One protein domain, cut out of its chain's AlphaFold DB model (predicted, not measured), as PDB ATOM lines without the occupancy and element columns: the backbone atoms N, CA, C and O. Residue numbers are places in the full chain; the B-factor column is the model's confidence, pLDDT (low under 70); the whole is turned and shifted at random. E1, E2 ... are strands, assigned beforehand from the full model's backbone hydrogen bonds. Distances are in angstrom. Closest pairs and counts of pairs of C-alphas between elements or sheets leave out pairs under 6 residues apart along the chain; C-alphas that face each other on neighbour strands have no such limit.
ATOM      1  N   PRO A  66     133.208 168.946 106.339       94.00
ATOM      2  CA  PRO A  66     132.475 168.529 107.514       94.00
ATOM      3  C   PRO A  66     130.975 168.458 107.230       94.00
ATOM      4  O   PRO A  66     130.440 169.170 106.373       94.00
ATOM      5  N   ASN A  67     130.278 167.628 108.003       94.62
ATOM      6  CA  ASN A  67     128.821 167.600 107.987       94.62
ATOM      7  C   ASN A  67     128.253 168.992 108.320       94.62
ATOM      8  O   ASN A  67     128.777 169.686 109.190       94.62
ATOM      9  N   ASN A  68     127.175 169.384 107.644       93.62
ATOM     10  CA  ASN A  68     126.551 170.708 107.720       93.62
ATOM     11  C   ASN A  68     127.398 171.881 107.211       93.62
ATOM     12  O   ASN A  68     127.048 173.033 107.476       93.62
ATOM     13  N   PHE A  69     128.463 171.632 106.444       93.31
ATOM     14  CA  PHE A  69     129.149 172.717 105.747       93.31
ATOM     15  C   PHE A  69     128.191 173.423 104.784       93.31
ATOM     16  O   PHE A  69     127.601 172.785 103.913       93.31
ATOM     17  N   GLN A  70     128.038 174.734 104.931       92.50
ATOM     18  CA  GLN A  70     127.114 175.514 104.120       92.50
ATOM     19  C   GLN A  70     127.845 176.172 102.951       92.50
ATOM     20  O   GLN A  70     128.831 176.880 103.143       92.50
ATOM     21  N   LEU A  71     127.311 175.984 101.746       90.25
ATOM     22  CA  LEU A  71     127.627 176.797 100.578       90.25
ATOM     23  C   LEU A  71     126.372 177.542 100.153       90.25
ATOM     24  O   LEU A  71     125.319 176.950  99.907       90.25
ATOM     25  N   GLU A  72     126.477 178.856 100.066       86.88
ATOM     26  CA  GLU A  72     125.359 179.689  99.666       86.88
ATOM     27  C   GLU A  72     124.987 179.399  98.203       86.88
ATOM     28  O   GLU A  72     125.840 179.108  97.366       86.88
ATOM     29  N   GLY A  73     123.691 179.374  97.892       84.56
ATOM     30  CA  GLY A  73     123.206 178.989  96.561       84.56
ATOM     31  C   GLY A  73     123.308 177.492  96.222       84.56
ATOM     32  O   GLY A  73     122.752 177.089  95.203       84.56
ATOM     33  N   VAL A  74     123.945 176.665  97.066       91.75
ATOM     34  CA  VAL A  74     124.016 175.196  96.907       91.75
ATOM     35  C   VAL A  74     123.255 174.478  98.022       91.75
ATOM     36  O   VAL A  74     122.456 173.589  97.737       91.75
ATOM     37  N   GLY A  75     123.476 174.867  99.281       93.31
ATOM     38  CA  GLY A  75     122.846 174.277 100.463       93.31
ATOM     39  C   GLY A  75     123.851 173.782 101.507       93.31
ATOM     40  O   GLY A  75     125.005 174.211 101.548       93.31
ATOM     41  N   TYR A  76     123.399 172.869 102.361       95.50
ATOM     42  CA  TYR A  76     124.175 172.221 103.411       95.50
ATOM     43  C   TYR A  76     124.701 170.871 102.942       95.50
ATOM     44  O   TYR A  76     123.956 170.026 102.445       95.50
ATOM     45  N   TYR A  77     125.995 170.655 103.130       96.06
ATOM     46  CA  TYR A  77     126.647 169.391 102.847       96.06
ATOM     47  C   TYR A  77     126.278 168.348 103.899       96.06
ATOM     48  O   TYR A  77     126.492 168.552 105.093       96.06
ATOM     49  N   HIS A  78     125.758 167.210 103.461       96.31
ATOM     50  CA  HIS A  78     125.521 166.053 104.311       96.31
ATOM     51  C   HIS A  78     126.629 165.037 104.065       96.31
ATOM     52  O   HIS A  78     126.648 164.367 103.032       96.31
ATOM     53  N   ALA A  79     127.545 164.891 105.021       95.19
ATOM     54  CA  ALA A  79     128.767 164.114 104.815       95.19
ATOM     55  C   ALA A  79     128.509 162.606 104.640       95.19
ATOM     56  O   ALA A  79     129.215 161.946 103.878       95.19
ATOM     57  N   ALA A  80     127.456 162.059 105.255       93.25
ATOM     58  CA  ALA A  80     127.069 160.659 105.065       93.25
ATOM     59  C   ALA A  80     126.554 160.383 103.640       93.25
ATOM     60  O   ALA A  80     126.918 159.381 103.029       93.25
ATOM     61  N   ALA A  81     125.737 161.290 103.098       94.38
ATOM     62  CA  ALA A  81     125.228 161.217 101.727       94.38
ATOM     63  C   ALA A  81     126.234 161.714 100.677       94.38
ATOM     64  O   ALA A  81     126.073 161.439  99.492       94.38
ATOM     65  N   ARG A  82     127.271 162.437 101.117       96.25
ATOM     66  CA  ARG A  82     128.305 163.063 100.288       96.25
ATOM     67  C   ARG A  82     127.745 164.060  99.263       96.25
ATOM     68  O   ARG A  82     128.364 164.278  98.222       96.25
ATOM     69  N   ASP A  83     126.615 164.688  99.582       96.81
ATOM     70  CA  ASP A  83     125.865 165.592  98.701       96.81
ATOM     71  C   ASP A  83     125.305 166.805  99.469       96.81
ATOM     72  O   ASP A  83     125.292 166.823 100.701       96.81
ATOM     73  N   PHE A  84     124.869 167.829  98.738       95.94
ATOM     74  CA  PHE A  84     124.276 169.053  99.265       95.94
ATOM     75  C   PHE A  84     122.750 169.036  99.207       95.94
ATOM     76  O   PHE A  84     122.150 168.646  98.195       95.94
ATOM     77  N   PHE A  85     122.141 169.550 100.275       96.06
ATOM     78  CA  PHE A  85     120.698 169.623 100.459       96.06
ATOM     79  C   PHE A  85     120.245 171.001 100.961       96.06
ATOM     80  O   PHE A  85     121.045 171.740 101.528       96.06
ATOM     81  N   PRO A  86     118.966 171.373 100.780       94.00
ATOM     82  CA  PRO A  86     118.473 172.694 101.184       94.00
ATOM     83  C   PRO A  86     118.528 172.949 102.692       94.00
ATOM     84  O   PRO A  86     118.787 174.070 103.119       94.00
ATOM     85  N   GLU A  87     118.297 171.906 103.486       94.75
ATOM     86  CA  GLU A  87     118.250 171.974 104.944       94.75
ATOM     87  C   GLU A  87     119.479 171.312 105.551       94.75
ATOM     88  O   GLU A  87     120.049 170.392 104.968       94.75
ATOM     89  N   ARG A  88     119.876 171.771 106.740       93.81
ATOM     90  CA  ARG A  88     120.972 171.152 107.489       93.81
ATOM     91  C   ARG A  88     120.575 169.759 107.981       93.81
ATOM     92  O   ARG A  88     119.434 169.524 108.380       93.81
ATOM     93  N   TYR A  89     121.548 168.867 108.065       93.12
ATOM     94  CA  TYR A  89     121.424 167.580 108.723       93.12
ATOM     95  C   TYR A  89     120.994 167.779 110.180       93.12
ATOM     96  O   TYR A  89     121.618 168.546 110.923       93.12
ATOM     97  N   GLY A  90     119.930 167.085 110.581       92.81
ATOM     98  CA  GLY A  90     119.322 167.189 111.905       92.81
ATOM     99  C   GLY A  90     118.417 168.414 112.084       92.81
ATOM    100  O   GLY A  90     118.005 168.697 113.210       92.81
ATOM    101  N   ALA A  91     118.089 169.163 111.019       93.12
ATOM    102  CA  ALA A  91     117.049 170.190 111.097       93.12
ATOM    103  C   ALA A  91     115.730 169.568 111.570       93.12
ATOM    104  O   ALA A  91     115.390 168.462 111.168       93.12
ATOM    105  N   THR A  92     114.991 170.266 112.426       92.69
ATOM    106  CA  THR A  92     113.737 169.779 113.016       92.69
ATOM    107  C   THR A  92     112.536 170.451 112.369       92.69
ATOM    108  O   THR A  92     112.525 171.673 112.217       92.69
ATOM    109  N   SER A  93     111.499 169.674 112.074       91.69
ATOM    110  CA  SER A  93     110.197 170.140 111.587       91.69
ATOM    111  C   SER A  93     109.069 169.306 112.205       91.69
ATOM    112  O   SER A  93     109.310 168.346 112.936       91.69
ATOM    113  N   THR A  94     107.818 169.636 111.881       88.69
ATOM    114  CA  THR A  94     106.635 168.827 112.225       88.69
ATOM    115  C   THR A  94     106.679 167.419 111.620       88.69
ATOM    116  O   THR A  94     105.999 166.523 112.108       88.69
ATOM    117  N   GLN A  95     107.488 167.220 110.577       84.38
ATOM    118  CA  GLN A  95     107.685 165.947 109.880       84.38
ATOM    119  C   GLN A  95     108.825 165.090 110.464       84.38
ATOM    120  O   GLN A  95     109.050 163.984 109.978       84.38
ATOM    121  N   GLY A  96     109.536 165.578 111.488       93.12
ATOM    122  CA  GLY A  96     110.691 164.909 112.092       93.12
ATOM    123  C   GLY A  96     112.007 165.643 111.827       93.12
ATOM    124  O   GLY A  96     112.053 166.876 111.822       93.12
ATOM    125  N   TRP A  97     113.080 164.887 111.624       94.38
ATOM    126  CA  TRP A  97     114.438 165.371 111.395       94.38
ATOM    127  C   TRP A  97     114.848 165.275 109.927       94.38
ATOM    128  O   TRP A  97     114.566 164.284 109.262       94.38
ATOM    129  N   PHE A  98     115.546 166.280 109.408       94.94
ATOM    130  CA  PHE A  98     116.057 166.257 108.043       94.94
ATOM    131  C   PHE A  98     117.389 165.503 107.971       94.94
ATOM    132  O   PHE A  98     118.409 165.964 108.484       94.94
ATOM    133  N   VAL A  99     117.395 164.343 107.321       93.94
ATOM    134  CA  VAL A  99     118.542 163.436 107.211       93.94
ATOM    135  C   VAL A  99     118.715 163.066 105.741       93.94
ATOM    136  O   VAL A  99     117.783 162.625 105.078       93.94
ATOM    137  N   ASN A 100     119.920 163.281 105.205       91.25
ATOM    138  CA  ASN A 100     120.306 162.888 103.836       91.25
ATOM    139  C   ASN A 100     119.272 163.218 102.730       91.25
ATOM    140  O   ASN A 100     119.040 162.414 101.827       91.25
ATOM    141  N   GLY A 101     118.645 164.398 102.805       88.94
ATOM    142  CA  GLY A 101     117.688 164.872 101.802       88.94
ATOM    143  C   GLY A 101     116.221 164.533 102.055       88.94
ATOM    144  O   GLY A 101     115.382 164.860 101.216       88.94
ATOM    145  N   LYS A 102     115.893 163.880 103.174       93.38
ATOM    146  CA  LYS A 102     114.527 163.470 103.515       93.38
ATOM    147  C   LYS A 102     114.194 163.831 104.957       93.38
ATOM    148  O   LYS A 102     115.074 163.901 105.806       93.38
ATOM    149  N   TRP A 103     112.912 164.047 105.224       94.31
ATOM    150  CA  TRP A 103     112.398 164.145 106.587       94.31
ATOM    151  C   TRP A 103     112.158 162.737 107.134       94.31
ATOM    152  O   TRP A 103     111.435 161.949 106.524       94.31
ATOM    153  N   GLU A 104     112.784 162.421 108.259       92.56
ATOM    154  CA  GLU A 104     112.769 161.115 108.908       92.56
ATOM    155  C   GLU A 104     112.358 161.235 110.378       92.56
ATOM    156  O   GLU A 104     112.575 162.249 111.034       92.56
ATOM    157  N   LEU A 105     111.787 160.165 110.933       92.81
ATOM    158  CA  LEU A 105     111.418 160.116 112.352       92.81
ATOM    159  C   LEU A 105     112.615 159.882 113.282       92.81
ATOM    160  O   LEU A 105     112.461 160.037 114.486       92.81
ATOM    161  N   ASN A 106     113.782 159.513 112.742       89.25
ATOM    162  CA  ASN A 106     115.020 159.294 113.491       89.25
ATOM    163  C   ASN A 106     116.059 160.362 113.109       89.25
ATOM    164  O   ASN A 106     116.134 160.723 111.937       89.25
ATOM    165  N   PRO A 107     116.887 160.858 114.049       85.56
ATOM    166  CA  PRO A 107     117.783 161.989 113.792       85.56
ATOM    167  C   PRO A 107     119.051 161.586 113.026       85.56
ATOM    168  O   PRO A 107     119.875 162.434 112.690       85.56
ATOM    169  N   GLY A 108     119.217 160.286 112.762       86.00
ATOM    170  CA  GLY A 108     120.481 159.695 112.350       86.00
ATOM    171  C   GLY A 108     121.544 159.784 113.458       86.00
ATOM    172  O   GLY A 108     121.231 160.142 114.594       86.00
ATOM    173  N   PRO A 109     122.799 159.405 113.173       88.94
ATOM    174  CA  PRO A 109     123.895 159.543 114.131       88.94
ATOM    175  C   PRO A 109     124.209 161.010 114.463       88.94
ATOM    176  O   PRO A 109     124.219 161.861 113.571       88.94
ATOM    177  N   ASP A 110     124.555 161.269 115.730       83.81
ATOM    178  CA  ASP A 110     124.966 162.593 116.234       83.81
ATOM    179  C   ASP A 110     126.328 163.046 115.690       83.81
ATOM    180  O   ASP A 110     126.619 164.238 115.599       83.81
ATOM    181  N   THR A 111     127.185 162.084 115.336       87.62
ATOM    182  CA  THR A 111     128.514 162.341 114.779       87.62
ATOM    183  C   THR A 111     128.630 161.708 113.403       87.62
ATOM    184  O   THR A 111     128.361 160.523 113.209       87.62
ATOM    185  N   VAL A 112     129.027 162.522 112.429       90.94
ATOM    186  CA  VAL A 112     129.247 162.107 111.045       90.94
ATOM    187  C   VAL A 112     130.650 162.553 110.666       90.94
ATOM    188  O   VAL A 112     130.980 163.728 110.823       90.94
ATOM    189  N   ALA A 113     131.477 161.614 110.212       92.81
ATOM    190  CA  ALA A 113     132.845 161.909 109.805       92.81
ATOM    191  C   ALA A 113     132.877 162.819 108.568       92.81
ATOM    192  O   ALA A 113     132.021 162.698 107.687       92.81
ATOM    193  N   ASP A 114     133.886 163.690 108.501       93.75
ATOM    194  CA  ASP A 114     134.185 164.498 107.317       93.75
ATOM    195  C   ASP A 114     134.362 163.572 106.101       93.75
ATOM    196  O   ASP A 114     134.897 162.462 106.200       93.75
ATOM    197  N   SER A 115     133.883 164.008 104.940       94.19
ATOM    198  CA  SER A 115     133.922 163.184 103.734       94.19
ATOM    199  C   SER A 115     134.088 164.023 102.471       94.19
ATOM    200  O   SER A 115     133.949 165.248 102.473       94.19
ATOM    201  N   ARG A 116     134.454 163.348 101.375       94.69
ATOM    202  CA  ARG A 116     134.623 163.982 100.064       94.69
ATOM    203  C   ARG A 116     133.306 163.980  99.289       94.69
ATOM    204  O   ARG A 116     132.709 162.903  99.187       94.69
TER     205      ARG A 116
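AT A GLANCE: This is residues 66 to 116 of the 248 residues of an uncharacterized protein of Verrucomicrobiae bacterium Tous-C4TDCM (UniProt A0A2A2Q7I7). With little regular structure, this is a flat body of two small strand units, the sheet E3-E4-E5 at one end and the hairpin E1-E2 towards the other, with an unnamed tail, residues 105 to 116, running back along one edge. The printed part has 51 residues, under half of them in its five named strands, E1 to E5 along the chain; it is all strand, both sheets antiparallel. It is compact, with a radius of gyration of the C-alphas of 10.1 A and spans of 28 by 23 by 12 A.

IN THESE COORDINATES: E4, residues 96 to 99, is 9.4 A long; E3 is residues 91 to 93 and E5 residues 102 to 104, ending at C-alpha 104 (112.769, 161.115, 108.908). E1, residues 75 to 78, is 9.5 A long from C-alpha 75 (122.846, 174.277, 100.463); E2 is residues 83 to 85.

HOW THE PARTS SIT: E3, E4 and E5 form a meander, each strand the antiparallel neighbour of the one before; N 98 and O 91 are 2.8 A apart and N 97 and O 104 2.7 A, within hydrogen-bond range. In the hairpin E1 and E2, N 76 and O 85 are 2.7 A apart, also within range. E2 and E3 are apart.

THE WHOLE: The printed part has no cut, its four links between strands are tight, and no printed residue is under 70 in pLDDT.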